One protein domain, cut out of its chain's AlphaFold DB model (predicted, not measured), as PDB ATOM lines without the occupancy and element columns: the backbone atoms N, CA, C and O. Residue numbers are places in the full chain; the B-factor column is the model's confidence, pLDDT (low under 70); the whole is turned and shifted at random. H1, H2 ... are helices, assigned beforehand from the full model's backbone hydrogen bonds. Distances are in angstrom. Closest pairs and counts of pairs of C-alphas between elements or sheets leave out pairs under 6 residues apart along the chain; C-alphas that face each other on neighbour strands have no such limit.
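This is residues 5 to 52 and 67 to 161 of the 230 residues of the protein "SICA_alpha domain-containing protein" of Plasmodium fragile (UniProt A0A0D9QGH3). Helix H2 runs through the middle of the domain, with H1 and H3 packed on opposite sides of it and H4 slanting across H1 and H2. H5 crosses residues 77 to 84 of H3, and from it H6 and H7 make a loose arc back toward Thr 30. The 143 printed residues hold seven named helices, H1 to H7 in chain order, and no named strand: all helix. The whole is compact, radius of gyration of the C-alphas 16.1 A, spanning 41 by 41 by 37 A.

H1, residues 5 to 10, and H2, residues 30 to 48, form a helical hairpin; their closest C-alphas, Ser 6 and Thr 37, are 5.1 A apart. H3, residues 67 to 84, touches H2, opposite ways at a shallow tilt of 7 degrees, closest at C-alphas Met 46 and Arg 71, 5.5 A. H4, residues 90 to 106, touches H2, closest at C-alphas Cys 36 and Gly 92, 4.1 A. H5, residues 131 to 141, touches H3 at a steep tilt of 51 degrees, closest at C-alphas Tyr 80 and Glu 132, 6.4 A. H6, residues 143 to 149, and H7, residues 152 to 159, meet only through their link. Every O i to N i+4 pair is within hydrogen-bond range in H2, H3, H5 and H6, against 12 of 13 in H4, 2 of 4 in H7 and 0 of 2 in H1, where 2 of 3 O i to N i+3 pairs are.

H1 begins at C-alpha 5 (148.866, 169.712, 138.646), and H7 ends at C-alpha 159 (156.269, 148.079, 152.343). H2 is 26.6 A long, H3 25.8 A and H4 26.0 A.

Residues 53 to 66 are not printed; C-alphas 52 and 67 are 13.5 A apart. The links H1 to H2 and H4 to H5 are long. Mean pLDDT of the printed part is 76.7, with residues 119 to 132 and 152 to 161 among those under 70.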
ATOM      1  N   TYR A   5     147.805 169.408 137.704       69.38
ATOM      2  CA  TYR A   5     148.866 169.712 138.646       69.38
ATOM      3  C   TYR A   5     149.578 168.473 139.225       69.38
ATOM      4  O   TYR A   5     150.790 168.490 139.397       69.38
ATOM      5  N   SER A   6     148.863 167.377 139.489       77.44
ATOM      6  CA  SER A   6     149.435 166.141 140.048       77.44
ATOM      7  C   SER A   6     150.196 165.288 139.031       77.44
ATOM      8  O   SER A   6     151.057 164.502 139.421       77.44
ATOM      9  N   VAL A   7     149.950 165.480 137.731       84.56
ATOM     10  CA  VAL A   7     150.647 164.741 136.662       84.56
ATOM     11  C   VAL A   7     152.151 165.015 136.700       84.56
ATOM     12  O   VAL A   7     152.953 164.110 136.488       84.56
ATOM     13  N   HIS A   8     152.542 166.240 137.061       84.94
ATOM     14  CA  HIS A   8     153.948 166.615 137.181       84.94
ATOM     15  C   HIS A   8     154.676 165.884 138.321       84.94
ATOM     16  O   HIS A   8     155.876 165.643 138.231       84.94
ATOM     17  N   CYS A   9     153.961 165.443 139.359       89.44
ATOM     18  CA  CYS A   9     154.556 164.686 140.460       89.44
ATOM     19  C   CYS A   9     154.928 163.245 140.084       89.44
ATOM     20  O   CYS A   9     155.701 162.623 140.802       89.44
ATOM     21  N   ASN A  10     154.406 162.715 138.971       86.62
ATOM     22  CA  ASN A  10     154.646 161.336 138.532       86.62
ATOM     23  C   ASN A  10     155.754 161.206 137.476       86.62
ATOM     24  O   ASN A  10     155.962 160.113 136.950       86.62
ATOM     25  N   TYR A  11     156.470 162.286 137.146       85.81
ATOM     26  CA  TYR A  11     157.614 162.179 136.241       85.81
ATOM     27  C   TYR A  11     158.713 161.301 136.849       85.81
ATOM     28  O   TYR A  11     159.094 161.476 138.002       85.81
ATOM     29  N   TYR A  12     159.263 160.402 136.029       78.62
ATOM     30  CA  TYR A  12     160.319 159.452 136.406       78.62
ATOM     31  C   TYR A  12     161.636 160.106 136.842       78.62
ATOM     32  O   TYR A  12     162.505 159.433 137.380       78.62
ATOM     33  N   ALA A  13     161.801 161.400 136.574       82.19
ATOM     34  CA  ALA A  13     163.069 162.096 136.654       82.19
ATOM     35  C   ALA A  13     162.834 163.547 137.088       82.19
ATOM     36  O   ALA A  13     162.260 164.344 136.341       82.19
ATOM     37  N   TRP A  14     163.274 163.901 138.293       85.38
ATOM     38  CA  TRP A  14     163.273 165.277 138.786       85.38
ATOM     39  C   TRP A  14     164.671 165.863 138.651       85.38
ATOM     40  O   TRP A  14     165.655 165.206 138.981       85.38
ATOM     41  N   ALA A  15     164.776 167.099 138.165       80.12
ATOM     42  CA  ALA A  15     166.057 167.796 138.170       80.12
ATOM     43  C   ALA A  15     166.549 167.946 139.622       80.12
ATOM     44  O   ALA A  15     165.781 168.387 140.481       80.12
ATOM     45  N   ASP A  16     167.803 167.571 139.910       71.69
ATOM     46  CA  ASP A  16     168.390 167.854 141.220       71.69
ATOM     47  C   ASP A  16     168.694 169.353 141.312       71.69
ATOM     48  O   ASP A  16     169.551 169.907 140.617       71.69
ATOM     49  N   TRP A  17     167.934 170.034 142.163       67.56
ATOM     50  CA  TRP A  17     168.066 171.469 142.386       67.56
ATOM     51  C   TRP A  17     169.017 171.801 143.542       67.56
ATOM     52  O   TRP A  17     169.167 172.976 143.882       67.56
ATOM     53  N   ARG A  18     169.660 170.805 144.166       68.75
ATOM     54  CA  ARG A  18     170.689 171.053 145.179       68.75
ATOM     55  C   ARG A  18     171.975 171.540 144.497       68.75
ATOM     56  O   ARG A  18     172.439 170.917 143.545       68.75
ATOM     57  N   PRO A  19     172.576 172.652 144.957       63.06
ATOM     58  CA  PRO A  19     173.892 173.061 144.482       63.06
ATOM     59  C   PRO A  19     174.938 171.974 144.803       63.06
ATOM     60  O   PRO A  19     174.900 171.436 145.911       63.06
ATOM     61  N   PRO A  20     175.904 171.684 143.911       64.06
ATOM     62  CA  PRO A  20     176.176 172.349 142.637       64.06
ATOM     63  C   PRO A  20     175.302 171.802 141.494       64.06
ATOM     64  O   PRO A  20     175.293 170.606 141.220       64.06
ATOM     65  N   HIS A  21     174.601 172.702 140.795       62.16
ATOM     66  CA  HIS A  21     173.762 172.362 139.644       62.16
ATOM     67  C   HIS A  21     174.612 171.735 138.527       62.16
ATOM     68  O   HIS A  21     175.361 172.439 137.849       62.16
ATOM     69  N   GLY A  22     174.518 170.413 138.360       57.66
ATOM     70  CA  GLY A  22     175.296 169.691 137.349       57.66
ATOM     71  C   GLY A  22     175.233 168.159 137.383       57.66
ATOM     72  O   GLY A  22     176.062 167.530 136.732       57.66
ATOM     73  N   SER A  23     174.308 167.530 138.115       62.44
ATOM     74  CA  SER A  23     174.225 166.060 138.214       62.44
ATOM     75  C   SER A  23     172.780 165.574 138.426       62.44
ATOM     76  O   SER A  23     171.884 166.411 138.525       62.44
ATOM     77  N   PRO A  24     172.549 164.250 138.359       67.62
ATOM     78  CA  PRO A  24     171.612 163.571 137.473       67.62
ATOM     79  C   PRO A  24     170.148 163.801 137.868       67.62
ATOM     80  O   PRO A  24     169.830 164.259 138.962       67.62
ATOM     81  N   TYR A  25     169.236 163.437 136.970       73.75
ATOM     82  CA  TYR A  25     167.836 163.306 137.343       73.75
ATOM     83  C   TYR A  25     167.698 162.326 138.514       73.75
ATOM     84  O   TYR A  25     168.205 161.206 138.446       73.75
ATOM     85  N   VAL A  26     167.015 162.748 139.575       80.56
ATOM     86  CA  VAL A  26     166.684 161.885 140.710       80.56
ATOM     87  C   VAL A  26     165.361 161.207 140.400       80.56
ATOM     88  O   VAL A  26     164.389 161.879 140.042       80.56
ATOM     89  N   VAL A  27     165.323 159.882 140.527       83.19
ATOM     90  CA  VAL A  27     164.065 159.136 140.477       83.19
ATOM     91  C   VAL A  27     163.337 159.385 141.799       83.19
ATOM     92  O   VAL A  27     163.891 159.072 142.853       83.19
ATOM     93  N   PRO A  28     162.135 159.984 141.787       86.31
ATOM     94  CA  PRO A  28     161.400 160.237 143.017       86.31
ATOM     95  C   PRO A  28     160.886 158.923 143.603       86.31
ATOM     96  O   PRO A  28     160.251 158.135 142.888       86.31
ATOM     97  N   SER A  29     161.099 158.739 144.906       90.81
ATOM     98  CA  SER A  29     160.494 157.647 145.670       90.81
ATOM     99  C   SER A  29     158.969 157.770 145.676       90.81
ATOM    100  O   SER A  29     158.407 158.848 145.446       90.81
ATOM    101  N   THR A  30     158.265 156.693 146.008       90.00
ATOM    102  CA  THR A  30     156.802 156.724 146.164       90.00
ATOM    103  C   THR A  30     156.361 157.754 147.201       90.00
ATOM    104  O   THR A  30     155.394 158.491 146.975       90.00
ATOM    105  N   SER A  31     157.116 157.904 148.295       89.94
ATOM    106  CA  SER A  31     156.862 158.946 149.296       89.94
ATOM    107  C   SER A  31     156.955 160.356 148.698       89.94
ATOM    108  O   SER A  31     156.059 161.177 148.912       89.94
ATOM    109  N   ASP A  32     157.963 160.621 147.859       91.38
ATOM    110  CA  ASP A  32     158.137 161.908 147.186       91.38
ATOM    111  C   ASP A  32     156.940 162.224 146.285       91.38
ATOM    112  O   ASP A  32     156.412 163.339 146.320       91.38
ATOM    113  N   ARG A  33     156.463 161.238 145.515       91.69
ATOM    114  CA  ARG A  33     155.315 161.386 144.602       91.69
ATOM    115  C   ARG A  33     154.016 161.662 145.353       91.69
ATOM    116  O   ARG A  33     153.256 162.558 144.963       91.69
ATOM    117  N   ILE A  34     153.767 160.934 146.444       91.94
ATOM    118  CA  ILE A  34     152.584 161.117 147.297       91.94
ATOM    119  C   ILE A  34     152.596 162.519 147.907       91.94
ATOM    120  O   ILE A  34     151.623 163.264 147.771       91.94
ATOM    121  N   ILE A  35     153.706 162.907 148.538       93.88
ATOM    122  CA  ILE A  35     153.841 164.218 149.175       93.88
ATOM    123  C   ILE A  35     153.759 165.342 148.147       93.88
ATOM    124  O   ILE A  35     153.042 166.315 148.382       93.88
ATOM    125  N   CYS A  36     154.410 165.197 146.991       94.50
ATOM    126  CA  CYS A  36     154.293 166.156 145.899       94.50
ATOM    127  C   CYS A  36     152.835 166.332 145.479       94.50
ATOM    128  O   CYS A  36     152.351 167.460 145.373       94.50
ATOM    129  N   THR A  37     152.102 165.233 145.299       92.94
ATOM    130  CA  THR A  37     150.697 165.267 144.877       92.94
ATOM    131  C   THR A  37     149.820 165.967 145.913       92.94
ATOM    132  O   THR A  37     149.046 166.862 145.568       92.94
ATOM    133  N   LEU A  38     149.953 165.602 147.191       93.38
ATOM    134  CA  LEU A  38     149.195 166.213 148.286       93.38
ATOM    135  C   LEU A  38     149.507 167.706 148.420       93.38
ATOM    136  O   LEU A  38     148.593 168.529 148.496       93.38
ATOM    137  N   MET A  39     150.790 168.066 148.408       94.19
ATOM    138  CA  MET A  39     151.233 169.449 148.541       94.19
ATOM    139  C   MET A  39     150.793 170.297 147.345       94.19
ATOM    140  O   MET A  39     150.307 171.412 147.522       94.19
ATOM    141  N   THR A  40     150.876 169.758 146.130       92.06
ATOM    142  CA  THR A  40     150.434 170.435 144.907       92.06
ATOM    143  C   THR A  40     148.937 170.741 144.941       92.06
ATOM    144  O   THR A  40     148.525 171.842 144.579       92.06
ATOM    145  N   LYS A  41     148.110 169.817 145.447       90.88
ATOM    146  CA  LYS A  41     146.671 170.064 145.648       90.88
ATOM    147  C   LYS A  41     146.407 171.162 146.677       90.88
ATOM    148  O   LYS A  41     145.539 172.004 146.457       90.88
ATOM    149  N   ALA A  42     147.169 171.192 147.770       91.69
ATOM    150  CA  ALA A  42     147.068 172.257 148.766       91.69
ATOM    151  C   ALA A  42     147.466 173.628 148.183       91.69
ATOM    152  O   ALA A  42     146.779 174.625 148.404       91.69
ATOM    153  N   LEU A  43     148.529 173.680 147.381       89.75
ATOM    154  CA  LEU A  43     148.949 174.891 146.671       89.75
ATOM    155  C   LEU A  43     147.909 175.338 145.637       89.75
ATOM    156  O   LEU A  43     147.624 176.525 145.513       89.75
ATOM    157  N   TYR A  44     147.284 174.399 144.933       86.25
ATOM    158  CA  TYR A  44     146.194 174.718 144.019       86.25
ATOM    159  C   TYR A  44     144.982 175.312 144.751       86.25
ATOM    160  O   TYR A  44     144.432 176.321 144.309       86.25
ATOM    161  N   PHE A  45     144.612 174.752 145.909       84.94
ATOM    162  CA  PHE A  45     143.554 175.299 146.765       84.94
ATOM    163  C   PHE A  45     143.816 176.766 147.138       84.94
ATOM    164  O   PHE A  45     142.898 177.586 147.085       84.94
ATOM    165  N   MET A  46     145.068 177.131 147.436       84.69
ATOM    166  CA  MET A  46     145.445 178.521 147.716       84.69
ATOM    167  C   MET A  46     145.165 179.453 146.527       84.69
ATOM    168  O   MET A  46     144.622 180.541 146.728       84.69
ATOM    169  N   ASN A  47     145.501 179.021 145.308       77.56
ATOM    170  CA  ASN A  47     145.461 179.845 144.096       77.56
ATOM    171  C   ASN A  47     144.104 179.900 143.385       77.56
ATOM    172  O   ASN A  47     143.802 180.893 142.728       77.56
ATOM    173  N   GLY A  48     143.304 178.838 143.478       68.88
ATOM    174  CA  GLY A  48     142.143 178.625 142.609       68.88
ATOM    175  C   GLY A  48     140.795 178.558 143.316       68.88
ATOM    176  O   GLY A  48     139.773 178.495 142.637       68.88
ATOM    177  N   TRP A  49     140.744 178.582 144.654       62.88
ATOM    178  CA  TRP A  49     139.464 178.626 145.362       62.88
ATOM    179  C   TRP A  49     138.829 180.007 145.166       62.88
ATOM    180  O   TRP A  49     139.073 180.944 145.925       62.88
ATOM    181  N   SER A  50     138.055 180.193 144.103       53.88
ATOM    182  CA  SER A  50     137.229 181.385 143.949       53.88
ATOM    183  C   SER A  50     136.166 181.368 145.047       53.88
ATOM    184  O   SER A  50     135.445 180.382 145.194       53.88
ATOM    185  N   ALA A  51     136.037 182.464 145.802       50.47
ATOM    186  CA  ALA A  51     135.053 182.648 146.881       50.47
ATOM    187  C   ALA A  51     133.577 182.428 146.457       50.47
ATOM    188  O   ALA A  51     132.661 182.449 147.277       50.47
ATOM    189  N   THR A  52     133.320 182.172 145.171       48.66
ATOM    190  CA  THR A  52     132.017 181.805 144.610       48.66
ATOM    191  C   THR A  52     131.446 180.490 145.138       48.66
ATOM    192  O   THR A  52     130.229 180.330 145.095       48.66
ATOM    193  N   GLU A  67     141.846 186.961 153.904       80.94
ATOM    194  CA  GLU A  67     141.542 185.663 153.302       80.94
ATOM    195  C   GLU A  67     142.779 185.042 152.638       80.94
ATOM    196  O   GLU A  67     143.077 183.861 152.847       80.94
ATOM    197  N   LYS A  68     143.553 185.843 151.895       81.75
ATOM    198  CA  LYS A  68     144.832 185.410 151.309       81.75
ATOM    199  C   LYS A  68     145.795 184.925 152.389       81.75
ATOM    200  O   LYS A  68     146.384 183.856 152.240       81.75
ATOM    201  N   HIS A  69     145.921 185.662 153.491       81.62
ATOM    202  CA  HIS A  69     146.803 185.280 154.592       81.62
ATOM    203  C   HIS A  69     146.388 183.946 155.236       81.62
ATOM    204  O   HIS A  69     147.231 183.070 155.441       81.62
ATOM    205  N   ILE A  70     145.087 183.746 155.476       83.62
ATOM    206  CA  ILE A  70     144.541 182.504 156.047       83.62
ATOM    207  C   ILE A  70     144.823 181.306 155.133       83.62
ATOM    208  O   ILE A  70     145.289 180.268 155.605       83.62
ATOM    209  N   ARG A  71     144.603 181.433 153.819       85.69
ATOM    210  CA  ARG A  71     144.905 180.355 152.856       85.69
ATOM    211  C   ARG A  71     146.375 179.950 152.918       85.69
ATOM    212  O   ARG A  71     146.702 178.765 152.897       85.69
ATOM    213  N   CYS A  72     147.258 180.929 153.049       86.56
ATOM    214  CA  CYS A  72     148.689 180.687 153.135       86.56
ATOM    215  C   CYS A  72     149.098 180.049 154.460       86.56
ATOM    216  O   CYS A  72     149.973 179.180 154.456       86.56
ATOM    217  N   ALA A  73     148.419 180.388 155.560       85.25
ATOM    218  CA  ALA A  73     148.547 179.684 156.833       85.25
ATOM    219  C   ALA A  73     148.182 178.212 156.707       85.25
ATOM    220  O   ALA A  73     148.988 177.352 157.053       85.25
ATOM    221  N   ILE A  74     147.016 177.919 156.135       87.00
ATOM    222  CA  ILE A  74     146.522 176.548 155.986       87.00
ATOM    223  C   ILE A  74     147.514 175.693 155.192       87.00
ATOM    224  O   ILE A  74     147.850 174.589 155.618       87.00
ATOM    225  N   VAL A  75     148.034 176.199 154.072       90.69
ATOM    226  CA  VAL A  75     148.976 175.435 153.242       90.69
ATOM    227  C   VAL A  75     150.329 175.234 153.923       90.69
ATOM    228  O   VAL A  75     150.897 174.150 153.821       90.69
ATOM    229  N   ASN A  76     150.845 176.227 154.649       86.69
ATOM    230  CA  ASN A  76     152.088 176.044 155.401       86.69
ATOM    231  C   ASN A  76     151.907 175.079 156.583       86.69
ATOM    232  O   ASN A  76     152.778 174.250 156.821       86.69
ATOM    233  N   ILE A  77     150.767 175.115 157.278       86.38
ATOM    234  CA  ILE A  77     150.422 174.120 158.307       86.38
ATOM    235  C   ILE A  77     150.386 172.723 157.687       86.38
ATOM    236  O   ILE A  77     150.997 171.797 158.216       86.38
ATOM    237  N   PHE A  78     149.718 172.572 156.541       90.00
ATOM    238  CA  PHE A  78     149.652 171.301 155.829       90.00
ATOM    239  C   PHE A  78     151.042 170.801 155.425       90.00
ATOM    240  O   PHE A  78     151.359 169.640 155.657       90.00
ATOM    241  N   MET A  79     151.908 171.686 154.930       90.75
ATOM    242  CA  MET A  79     153.311 171.375 154.649       90.75
ATOM    243  C   MET A  79     154.033 170.814 155.884       90.75
ATOM    244  O   MET A  79     154.690 169.783 155.782       90.75
ATOM    245  N   TYR A  80     153.884 171.437 157.057       88.00
ATOM    246  CA  TYR A  80     154.489 170.919 158.290       88.00
ATOM    247  C   TYR A  80     153.915 169.566 158.709       88.00
ATOM    248  O   TYR A  80     154.669 168.710 159.162       88.00
ATOM    249  N   ILE A  81     152.608 169.348 158.534       88.06
ATOM    250  CA  ILE A  81     151.978 168.048 158.802       88.06
ATOM    251  C   ILE A  81     152.582 166.973 157.894       88.06
ATOM    252  O   ILE A  81     152.939 165.903 158.378       88.06
ATOM    253  N   LEU A  82     152.747 167.265 156.602       90.69
ATOM    254  CA  LEU A  82     153.381 166.356 155.648       90.69
ATOM    255  C   LEU A  82     154.835 166.045 156.038       90.69
ATOM    256  O   LEU A  82     155.223 164.879 156.053       90.69
ATOM    257  N   LEU A  83     155.617 167.055 156.429       88.50
ATOM    258  CA  LEU A  83     157.011 166.888 156.869       88.50
ATOM    259  C   LEU A  83     157.155 166.185 158.229       88.50
ATOM    260  O   LEU A  83     158.205 165.612 158.517       88.50
ATOM    261  N   ALA A  84     156.122 166.227 159.068       86.12
ATOM    262  CA  ALA A  84     156.068 165.507 160.337       86.12
ATOM    263  C   ALA A  84     155.458 164.098 160.211       86.12
ATOM    264  O   ALA A  84     155.495 163.335 161.176       86.12
ATOM    265  N   SER A  85     154.877 163.754 159.058       86.31
ATOM    266  CA  SER A  85     154.280 162.438 158.813       86.31
ATOM    267  C   SER A  85     155.342 161.336 158.630       86.31
ATOM    268  O   SER A  85     156.498 161.644 158.329       86.31
ATOM    269  N   PRO A  86     154.976 160.045 158.779       84.06
ATOM    270  CA  PRO A  86     155.887 158.928 158.504       84.06
ATOM    271  C   PRO A  86     156.451 158.951 157.077       84.06
ATOM    272  O   PRO A  86     157.621 158.663 156.865       84.06
ATOM    273  N   CYS A  87     155.648 159.389 156.112       85.88
ATOM    274  CA  CYS A  87     156.026 159.535 154.709       85.88
ATOM    275  C   CYS A  87     156.527 160.937 154.362       85.88
ATOM    276  O   CYS A  87     156.272 161.451 153.276       85.88
ATOM    277  N   ARG A  88     157.221 161.580 155.304       89.50
ATOM    278  CA  ARG A  88     157.860 162.876 155.082       89.50
ATOM    279  C   ARG A  88     158.747 162.847 153.836       89.50
ATOM    280  O   ARG A  88     159.555 161.944 153.650       89.50
ATOM    281  N   SER A  89     158.641 163.896 153.033       92.06
ATOM    282  CA  SER A  89     159.533 164.118 151.903       92.06
ATOM    283  C   SER A  89     159.734 165.614 151.675       92.06
ATOM    284  O   SER A  89     158.821 166.346 151.281       92.06
ATOM    285  N   GLU A  90     160.958 166.085 151.913       90.56
ATOM    286  CA  GLU A  90     161.342 167.464 151.598       90.56
ATOM    287  C   GLU A  90     161.415 167.691 150.085       90.56
ATOM    288  O   GLU A  90     161.028 168.759 149.606       90.56
ATOM    289  N   MET A  91     161.842 166.673 149.327       89.75
ATOM    290  CA  MET A  91     161.927 166.722 147.866       89.75
ATOM    291  C   MET A  91     160.546 166.840 147.221       89.75
ATOM    292  O   MET A  91     160.350 167.692 146.358       89.75
ATOM    293  N   GLY A  92     159.567 166.061 147.680       92.81
ATOM    294  CA  GLY A  92     158.187 166.116 147.205       92.81
ATOM    295  C   GLY A  92     157.535 167.467 147.491       92.81
ATOM    296  O   GLY A  92     156.932 168.063 146.598       92.81
ATOM    297  N   VAL A  93     157.723 168.014 148.702       93.06
ATOM    298  CA  VAL A  93     157.272 169.379 149.027       93.06
ATOM    299  C   VAL A  93     157.947 170.393 148.107       93.06
ATOM    300  O   VAL A  93     157.270 171.236 147.521       93.06
ATOM    301  N   TYR A  94     159.274 170.327 147.966       90.06
ATOM    302  CA  TYR A  94     160.036 171.234 147.111       90.06
ATOM    303  C   TYR A  94     159.506 171.227 145.674       90.06
ATOM    304  O   TYR A  94     159.226 172.292 145.117       90.06
ATOM    305  N   TYR A  95     159.348 170.040 145.093       90.81
ATOM    306  CA  TYR A  95     158.961 169.869 143.700       90.81
ATOM    307  C   TYR A  95     157.531 170.351 143.437       90.81
ATOM    308  O   TYR A  95     157.281 171.012 142.427       90.81
ATOM    309  N   ALA A  96     156.613 170.122 144.380       92.25
ATOM    310  CA  ALA A  96     155.259 170.669 144.329       92.25
ATOM    311  C   ALA A  96     155.252 172.203 144.245       92.25
ATOM    312  O   ALA A  96     154.596 172.780 143.378       92.25
ATOM    313  N   TRP A  97     156.022 172.876 145.109       90.38
ATOM    314  CA  TRP A  97     156.157 174.337 145.072       90.38
ATOM    315  C   TRP A  97     156.695 174.829 143.731       90.38
ATOM    316  O   TRP A  97     156.182 175.806 143.187       90.38
ATOM    317  N   GLN A  98     157.715 174.158 143.197       87.38
ATOM    318  CA  GLN A  98     158.327 174.536 141.929       87.38
ATOM    319  C   GLN A  98     157.363 174.346 140.755       87.38
ATOM    320  O   GLN A  98     157.194 175.263 139.956       87.38
ATOM    321  N   THR A  99     156.672 173.207 140.704       88.00
ATOM    322  CA  THR A  99     155.672 172.900 139.672       88.00
ATOM    323  C   THR A  99     154.582 173.965 139.644       88.00
ATOM    324  O   THR A  99     154.284 174.526 138.592       88.00
ATOM    325  N   VAL A 100     154.000 174.304 140.799       86.56
ATOM    326  CA  VAL A 100     152.949 175.331 140.848       86.56
ATOM    327  C   VAL A 100     153.508 176.705 140.486       86.56
ATOM    328  O   VAL A 100     152.859 177.441 139.752       86.56
ATOM    329  N   LYS A 101     154.729 177.037 140.916       85.31
ATOM    330  CA  LYS A 101     155.390 178.295 140.545       85.31
ATOM    331  C   LYS A 101     155.605 178.420 139.035       85.31
ATOM    332  O   LYS A 101     155.400 179.501 138.492       85.31
ATOM    333  N   GLU A 102     156.014 177.349 138.359       85.12
ATOM    334  CA  GLU A 102     156.177 177.307 136.899       85.12
ATOM    335  C   GLU A 102     154.837 177.444 136.177       85.12
ATOM    336  O   GLU A 102     154.712 178.272 135.276       85.12
ATOM    337  N   LEU A 103     153.812 176.718 136.630       82.44
ATOM    338  CA  LEU A 103     152.453 176.832 136.095       82.44
ATOM    339  C   LEU A 103     151.869 178.235 136.304       82.44
ATOM    340  O   LEU A 103     151.128 178.739 135.462       82.44
ATOM    341  N   GLU A 104     152.237 178.897 137.398       80.69
ATOM    342  CA  GLU A 104     151.825 180.265 137.666       80.69
ATOM    343  C   GLU A 104     152.551 181.310 136.819       80.69
ATOM    344  O   GLU A 104     152.072 182.440 136.785       80.69
ATOM    345  N   GLN A 105     153.666 181.015 136.135       78.56
ATOM    346  CA  GLN A 105     154.395 182.034 135.354       78.56
ATOM    347  C   GLN A 105     153.521 182.701 134.272       78.56
ATOM    348  O   GLN A 105     153.825 183.814 133.847       78.56
ATOM    349  N   GLY A 106     152.409 182.070 133.877       73.88
ATOM    350  CA  GLY A 106     151.389 182.642 132.990       73.88
ATOM    351  C   GLY A 106     150.153 183.245 133.679       73.88
ATOM    352  O   GLY A 106     149.210 183.614 132.985       73.88
ATOM    353  N   SER A 107     150.103 183.327 135.014       71.62
ATOM    354  CA  SER A 107     148.915 183.740 135.783       71.62
ATOM    355  C   SER A 107     149.254 184.622 136.997       71.62
ATOM    356  O   SER A 107     150.368 184.608 137.515       71.62
ATOM    357  N   THR A 108     148.285 185.392 137.500       71.38
ATOM    358  CA  THR A 108     148.436 186.257 138.689       71.38
ATOM    359  C   THR A 108     148.245 185.486 140.005       71.38
ATOM    360  O   THR A 108     147.415 185.864 140.832       71.38
ATOM    361  N   GLY A 109     148.961 184.375 140.180       69.88
ATOM    362  CA  GLY A 109     148.874 183.534 141.378       69.88
ATOM    363  C   GLY A 109     149.520 184.156 142.627       69.88
ATOM    364  O   GLY A 109     150.322 185.096 142.555       69.88
ATOM    365  N   LEU A 110     149.142 183.646 143.804       68.25
ATOM    366  CA  LEU A 110     149.586 184.165 145.108       68.25
ATOM    367  C   LEU A 110     151.059 183.854 145.399       68.25
ATOM    368  O   LEU A 110     151.701 184.593 146.158       68.25
ATOM    369  N   ILE A 111     151.602 182.800 144.785       69.44
ATOM    370  CA  ILE A 111     153.001 182.395 144.939       69.44
ATOM    371  C   ILE A 111     153.897 183.373 144.173       69.44
ATOM    372  O   ILE A 111     154.862 183.902 144.733       69.44
ATOM    373  N   ASN A 112     153.541 183.709 142.930       70.06
ATOM    374  CA  ASN A 112     154.286 184.683 142.127       70.06
ATOM    375  C   ASN A 112     154.219 186.111 142.675       70.06
ATOM    376  O   ASN A 112     155.214 186.837 142.618       70.06
ATOM    377  N   ALA A 113     153.104 186.492 143.303       70.81
ATOM    378  CA  ALA A 113     152.987 187.765 144.017       70.81
ATOM    379  C   ALA A 113     153.877 187.849 145.277       70.81
ATOM    380  O   ALA A 113     153.877 188.879 145.953       70.81
ATOM    381  N   ARG A 114     154.612 186.776 145.621       66.56
ATOM    382  CA  ARG A 114     155.455 186.631 146.822       66.56
ATOM    383  C   ARG A 114     154.723 186.862 148.143       66.56
ATOM    384  O   ARG A 114     155.379 186.969 149.178       66.56
ATOM    385  N   LYS A 115     153.387 186.905 148.125       73.38
ATOM    386  CA  LYS A 115     152.564 187.039 149.333       73.38
ATOM    387  C   LYS A 115     152.641 185.774 150.183       73.38
ATOM    388  O   LYS A 115     152.531 185.849 151.401       73.38
ATOM    389  N   CYS A 116     152.865 184.628 149.540       78.81
ATOM    390  CA  CYS A 116     152.932 183.332 150.194       78.81
ATOM    391  C   CYS A 116     154.168 182.594 149.701       78.81
ATOM    392  O   CYS A 116     154.209 182.127 148.565       78.81
ATOM    393  N   GLN A 117     155.200 182.538 150.541       78.19
ATOM    394  CA  GLN A 117     156.429 181.812 150.226       78.19
ATOM    395  C   GLN A 117     156.534 180.573 151.110       78.19
ATOM    396  O   GLN A 117     155.958 180.500 152.202       78.19
ATOM    397  N   ARG A 118     157.280 179.588 150.613       75.19
ATOM    398  CA  ARG A 118     157.578 178.366 151.350       75.19
ATOM    399  C   ARG A 118     158.289 178.717 152.652       75.19
ATOM    400  O   ARG A 118     159.352 179.327 152.617       75.19
ATOM    401  N   GLY A 119     157.714 178.305 153.777       66.69
ATOM    402  CA  GLY A 119     158.345 178.474 155.082       66.69
ATOM    403  C   GLY A 119     158.175 179.857 155.706       66.69
ATOM    404  O   GLY A 119     158.649 180.041 156.808       66.69
ATOM    405  N   VAL A 120     157.434 180.803 155.116       61.81
ATOM    406  CA  VAL A 120     157.230 182.149 155.721       61.81
ATOM    407  C   VAL A 120     156.564 182.081 157.101       61.81
ATOM    408  O   VAL A 120     156.690 182.994 157.909       61.81
ATOM    409  N   PHE A 121     155.921 180.961 157.430       55.34
ATOM    410  CA  PHE A 121     155.409 180.703 158.774       55.34
ATOM    411  C   PHE A 121     156.474 180.419 159.838       55.34
ATOM    412  O   PHE A 121     156.124 180.412 161.014       55.34
ATOM    413  N   THR A 122     157.745 180.207 159.481       46.78
ATOM    414  CA  THR A 122     158.835 180.234 160.471       46.78
ATOM    415  C   THR A 122     159.094 181.644 160.989       46.78
ATOM    416  O   THR A 122     159.536 181.799 162.124       46.78
ATOM    417  N   ASP A 123     158.799 182.662 160.175       46.62
ATOM    418  CA  ASP A 123     159.177 184.050 160.446       46.62
ATOM    419  C   ASP A 123     158.026 184.871 161.045       46.62
ATOM    420  O   ASP A 123     158.257 185.922 161.649       46.62
ATOM    421  N   ILE A 124     156.783 184.385 160.935       47.31
ATOM    422  CA  ILE A 124     155.627 184.969 161.622       47.31
ATOM    423  C   ILE A 124     155.689 184.553 163.095       47.31
ATOM    424  O   ILE A 124     155.117 183.549 163.517       47.31
ATOM    425  N   LYS A 125     156.403 185.353 163.887       38.91
ATOM    426  CA  LYS A 125     156.368 185.288 165.348       38.91
ATOM    427  C   LYS A 125     155.023 185.814 165.837       38.91
ATOM    428  O   LYS A 125     154.841 187.020 165.990       38.91
ATOM    429  N   ILE A 126     154.079 184.916 166.090       44.47
ATOM    430  CA  ILE A 126     152.961 185.214 166.987       44.47
ATOM    431  C   ILE A 126     153.522 185.011 168.404       44.47
ATOM    432  O   ILE A 126     153.445 183.920 168.960       44.47
ATOM    433  N   GLU A 127     154.219 186.029 168.921       52.22
ATOM    434  CA  GLU A 127     154.963 185.984 170.197       52.22
ATOM    435  C   GLU A 127     155.975 184.807 170.289       52.22
ATOM    436  O   GLU A 127     156.784 184.632 169.378       52.22
ATOM    437  N   GLU A 128     155.994 184.030 171.383       45.66
ATOM    438  CA  GLU A 128     156.923 182.905 171.644       45.66
ATOM    439  C   GLU A 128     156.543 181.585 170.933       45.66
ATOM    440  O   GLU A 128     157.183 180.550 171.137       45.66
ATOM    441  N   LEU A 129     155.502 181.576 170.096       51.19
ATOM    442  CA  LEU A 129     154.927 180.339 169.567       51.19
ATOM    443  C   LEU A 129     155.541 179.926 168.221       51.19
ATOM    444  O   LEU A 129     155.157 180.399 167.152       51.19
ATOM    445  N   HIS A 130     156.451 178.951 168.259       68.44
ATOM    446  CA  HIS A 130     156.900 178.231 167.066       68.44
ATOM    447  C   HIS A 130     155.796 177.283 166.571       68.44
ATOM    448  O   HIS A 130     155.676 176.152 167.043       68.44
ATOM    449  N   MET A 131     155.000 177.713 165.585       68.12
ATOM    450  CA  MET A 131     153.890 176.914 165.038       68.12
ATOM    451  C   MET A 131     154.310 175.522 164.554       68.12
ATOM    452  O   MET A 131     153.576 174.562 164.760       68.12
ATOM    453  N   GLU A 132     155.505 175.377 163.980       68.38
ATOM    454  CA  GLU A 132     156.054 174.064 163.621       68.38
ATOM    455  C   GLU A 132     156.164 173.142 164.845       68.38
ATOM    456  O   GLU A 132     155.731 171.991 164.799       68.38
ATOM    457  N   GLN A 133     156.705 173.650 165.955       75.06
ATOM    458  CA  GLN A 133     156.825 172.896 167.203       75.06
ATOM    459  C   GLN A 133     155.451 172.612 167.807       75.06
ATOM    460  O   GLN A 133     155.229 171.511 168.302       75.06
ATOM    461  N   MET A 134     154.506 173.552 167.724       79.31
ATOM    462  CA  MET A 134     153.137 173.327 168.188       79.31
ATOM    463  C   MET A 134     152.432 172.243 167.376       79.31
ATOM    464  O   MET A 134     151.810 171.369 167.967       79.31
ATOM    465  N   ILE A 135     152.555 172.254 166.045       77.06
ATOM    466  CA  ILE A 135     151.984 171.226 165.166       77.06
ATOM    467  C   ILE A 135     152.646 169.879 165.445       77.06
ATOM    468  O   ILE A 135     151.940 168.884 165.591       77.06
ATOM    469  N   LYS A 136     153.978 169.838 165.579       75.25
ATOM    470  CA  LYS A 136     154.721 168.620 165.941       75.25
ATOM    471  C   LYS A 136     154.267 168.068 167.292       75.25
ATOM    472  O   LYS A 136     153.879 166.906 167.359       75.25
ATOM    473  N   ASN A 137     154.231 168.897 168.334       83.88
ATOM    474  CA  ASN A 137     153.768 168.505 169.667       83.88
ATOM    475  C   ASN A 137     152.304 168.058 169.638       83.88
ATOM    476  O   ASN A 137     151.947 167.047 170.236       83.88
ATOM    477  N   TRP A 138     151.442 168.781 168.923       82.81
ATOM    478  CA  TRP A 138     150.036 168.423 168.778       82.81
ATOM    479  C   TRP A 138     149.862 167.077 168.066       82.81
ATOM    480  O   TRP A 138     149.088 166.253 168.548       82.81
ATOM    481  N   LEU A 139     150.605 166.817 166.982       79.94
ATOM    482  CA  LEU A 139     150.602 165.540 166.255       79.94
ATOM    483  C   LEU A 139     151.136 164.384 167.106       79.94
ATOM    484  O   LEU A 139     150.582 163.287 167.049       79.94
ATOM    485  N   GLN A 140     152.179 164.622 167.904       81.25
ATOM    486  CA  GLN A 140     152.737 163.629 168.826       81.25
ATOM    487  C   GLN A 140     151.767 163.296 169.965       81.25
ATOM    488  O   GLN A 140     151.655 162.137 170.352       81.25
ATOM    489  N   ASN A 141     151.021 164.289 170.454       84.69
ATOM    490  CA  ASN A 141     150.076 164.125 171.560       84.69
ATOM    491  C   ASN A 141     148.668 163.675 171.115       84.69
ATOM    492  O   ASN A 141     147.838 163.341 171.959       84.69
ATOM    493  N   ASN A 142     148.366 163.664 169.808       84.06
ATOM    494  CA  ASN A 142     147.078 163.220 169.258       84.06
ATOM    495  C   ASN A 142     147.173 161.865 168.554       84.06
ATOM    496  O   ASN A 142     146.924 161.749 167.355       84.06
ATOM    497  N   ASN A 143     147.402 160.812 169.338       76.44
ATOM    498  CA  ASN A 143     147.575 159.419 168.901       76.44
ATOM    499  C   ASN A 143     146.475 158.944 167.931       76.44
ATOM    500  O   ASN A 143     146.708 158.113 167.057       76.44
ATOM    501  N   ARG A 144     145.250 159.469 168.074       79.81
ATOM    502  CA  ARG A 144     144.109 159.146 167.204       79.81
ATOM    503  C   ARG A 144     144.281 159.683 165.784       79.81
ATOM    504  O   ARG A 144     143.808 159.060 164.838       79.81
ATOM    505  N   LEU A 145     144.879 160.861 165.643       73.62
ATOM    506  CA  LEU A 145     145.108 161.497 164.354       73.62
ATOM    507  C   LEU A 145     146.376 160.939 163.709       73.62
ATOM    508  O   LEU A 145     146.330 160.531 162.552       73.62
ATOM    509  N   SER A 146     147.457 160.806 164.480       67.75
ATOM    510  CA  SER A 146     148.698 160.162 164.034       67.75
ATOM    511  C   SER A 146     148.443 158.711 163.622       67.75
ATOM    512  O   SER A 146     148.887 158.306 162.557       67.75
ATOM    513  N   GLY A 147     147.620 157.962 164.361       71.94
ATOM    514  CA  GLY A 147     147.226 156.596 163.991       71.94
ATOM    515  C   GLY A 147     146.302 156.497 162.769       71.94
ATOM    516  O   GLY A 147     146.187 155.427 162.180       71.94
ATOM    517  N   LYS A 148     145.639 157.587 162.362       76.69
ATOM    518  CA  LYS A 148     144.878 157.636 161.099       76.69
ATOM    519  C   LYS A 148     145.763 158.006 159.913       76.69
ATOM    520  O   LYS A 148     145.583 157.436 158.844       76.69
ATOM    521  N   ILE A 149     146.682 158.952 160.106       69.31
ATOM    522  CA  ILE A 149     147.624 159.407 159.074       69.31
ATOM    523  C   ILE A 149     148.710 158.353 158.827       69.31
ATOM    524  O   ILE A 149     149.105 158.149 157.691       69.31
ATOM    525  N   GLY A 150     149.159 157.655 159.866       64.38
ATOM    526  CA  GLY A 150     150.093 156.530 159.781       64.38
ATOM    527  C   GLY A 150     149.413 155.168 159.894       64.38
ATOM    528  O   GLY A 150     150.051 154.206 160.281       64.38
ATOM    529  N   GLY A 151     148.101 155.070 159.660       70.69
ATOM    530  CA  GLY A 151     147.401 153.791 159.800       70.69
ATOM    531  C   GLY A 151     147.893 152.750 158.787       70.69
ATOM    532  O   GLY A 151     148.351 153.111 157.709       70.69
ATOM    533  N   LYS A 152     147.695 151.458 159.085       61.69
ATOM    534  CA  LYS A 152     148.171 150.301 158.289       61.69
ATOM    535  C   LYS A 152     147.985 150.379 156.767       61.69
ATOM    536  O   LYS A 152     148.765 149.789 156.038       61.69
ATOM    537  N   ARG A 153     146.946 151.071 156.280       64.19
ATOM    538  CA  ARG A 153     146.708 151.278 154.834       64.19
ATOM    539  C   ARG A 153     147.738 152.186 154.168       64.19
ATOM    540  O   ARG A 153     147.921 152.091 152.966       64.19
ATOM    541  N   ILE A 154     148.297 153.119 154.925       65.25
ATOM    542  CA  ILE A 154     149.351 154.021 154.479       65.25
ATOM    543  C   ILE A 154     150.698 153.315 154.665       65.25
ATOM    544  O   ILE A 154     151.478 153.302 153.729       65.25
ATOM    545  N   GLU A 155     150.905 152.607 155.783       62.84
ATOM    546  CA  GLU A 155     152.097 151.760 155.985       62.84
ATOM    547  C   GLU A 155     152.282 150.704 154.884       62.84
ATOM    548  O   GLU A 155     153.393 150.539 154.394       62.84
ATOM    549  N   SER A 156     151.211 150.032 154.447       64.56
ATOM    550  CA  SER A 156     151.302 149.009 153.396       64.56
ATOM    551  C   SER A 156     151.745 149.564 152.044       64.56
ATOM    552  O   SER A 156     152.378 148.847 151.294       64.56
ATOM    553  N   ILE A 157     151.450 150.834 151.741       64.00
ATOM    554  CA  ILE A 157     151.897 151.471 150.490       64.00
ATOM    555  C   ILE A 157     153.427 151.635 150.472       64.00
ATOM    556  O   ILE A 157     153.999 151.755 149.401       64.00
ATOM    557  N   TYR A 158     154.085 151.647 151.637       59.62
ATOM    558  CA  TYR A 158     155.542 151.785 151.734       59.62
ATOM    559  C   TYR A 158     156.283 150.457 151.787       59.62
ATOM    560  O   TYR A 158     157.450 150.422 151.432       59.62
ATOM    561  N   ALA A 159     155.633 149.390 152.258       59.50
ATOM    562  CA  ALA A 159     156.269 148.079 152.343       59.50
ATOM    563  C   ALA A 159     156.482 147.445 150.960       59.50
ATOM    564  O   ALA A 159     157.405 146.661 150.803       59.50
ATOM    565  N   ASP A 160     155.660 147.810 149.973       54.47
ATOM    566  CA  ASP A 160     155.691 147.198 148.642       54.47
ATOM    567  C   ASP A 160     156.856 147.700 147.754       54.47
ATOM    568  O   ASP A 160     157.106 147.102 146.716       54.47
ATOM    569  N   ASP A 161     157.573 148.771 148.130       54.84
ATOM    570  CA  ASP A 161     158.656 149.345 147.305       54.84
ATOM    571  C   ASP A 161     160.074 148.878 147.700       54.84
ATOM    572  O   ASP A 161     161.023 149.173 146.975       54.84
TER     573      ASP A 161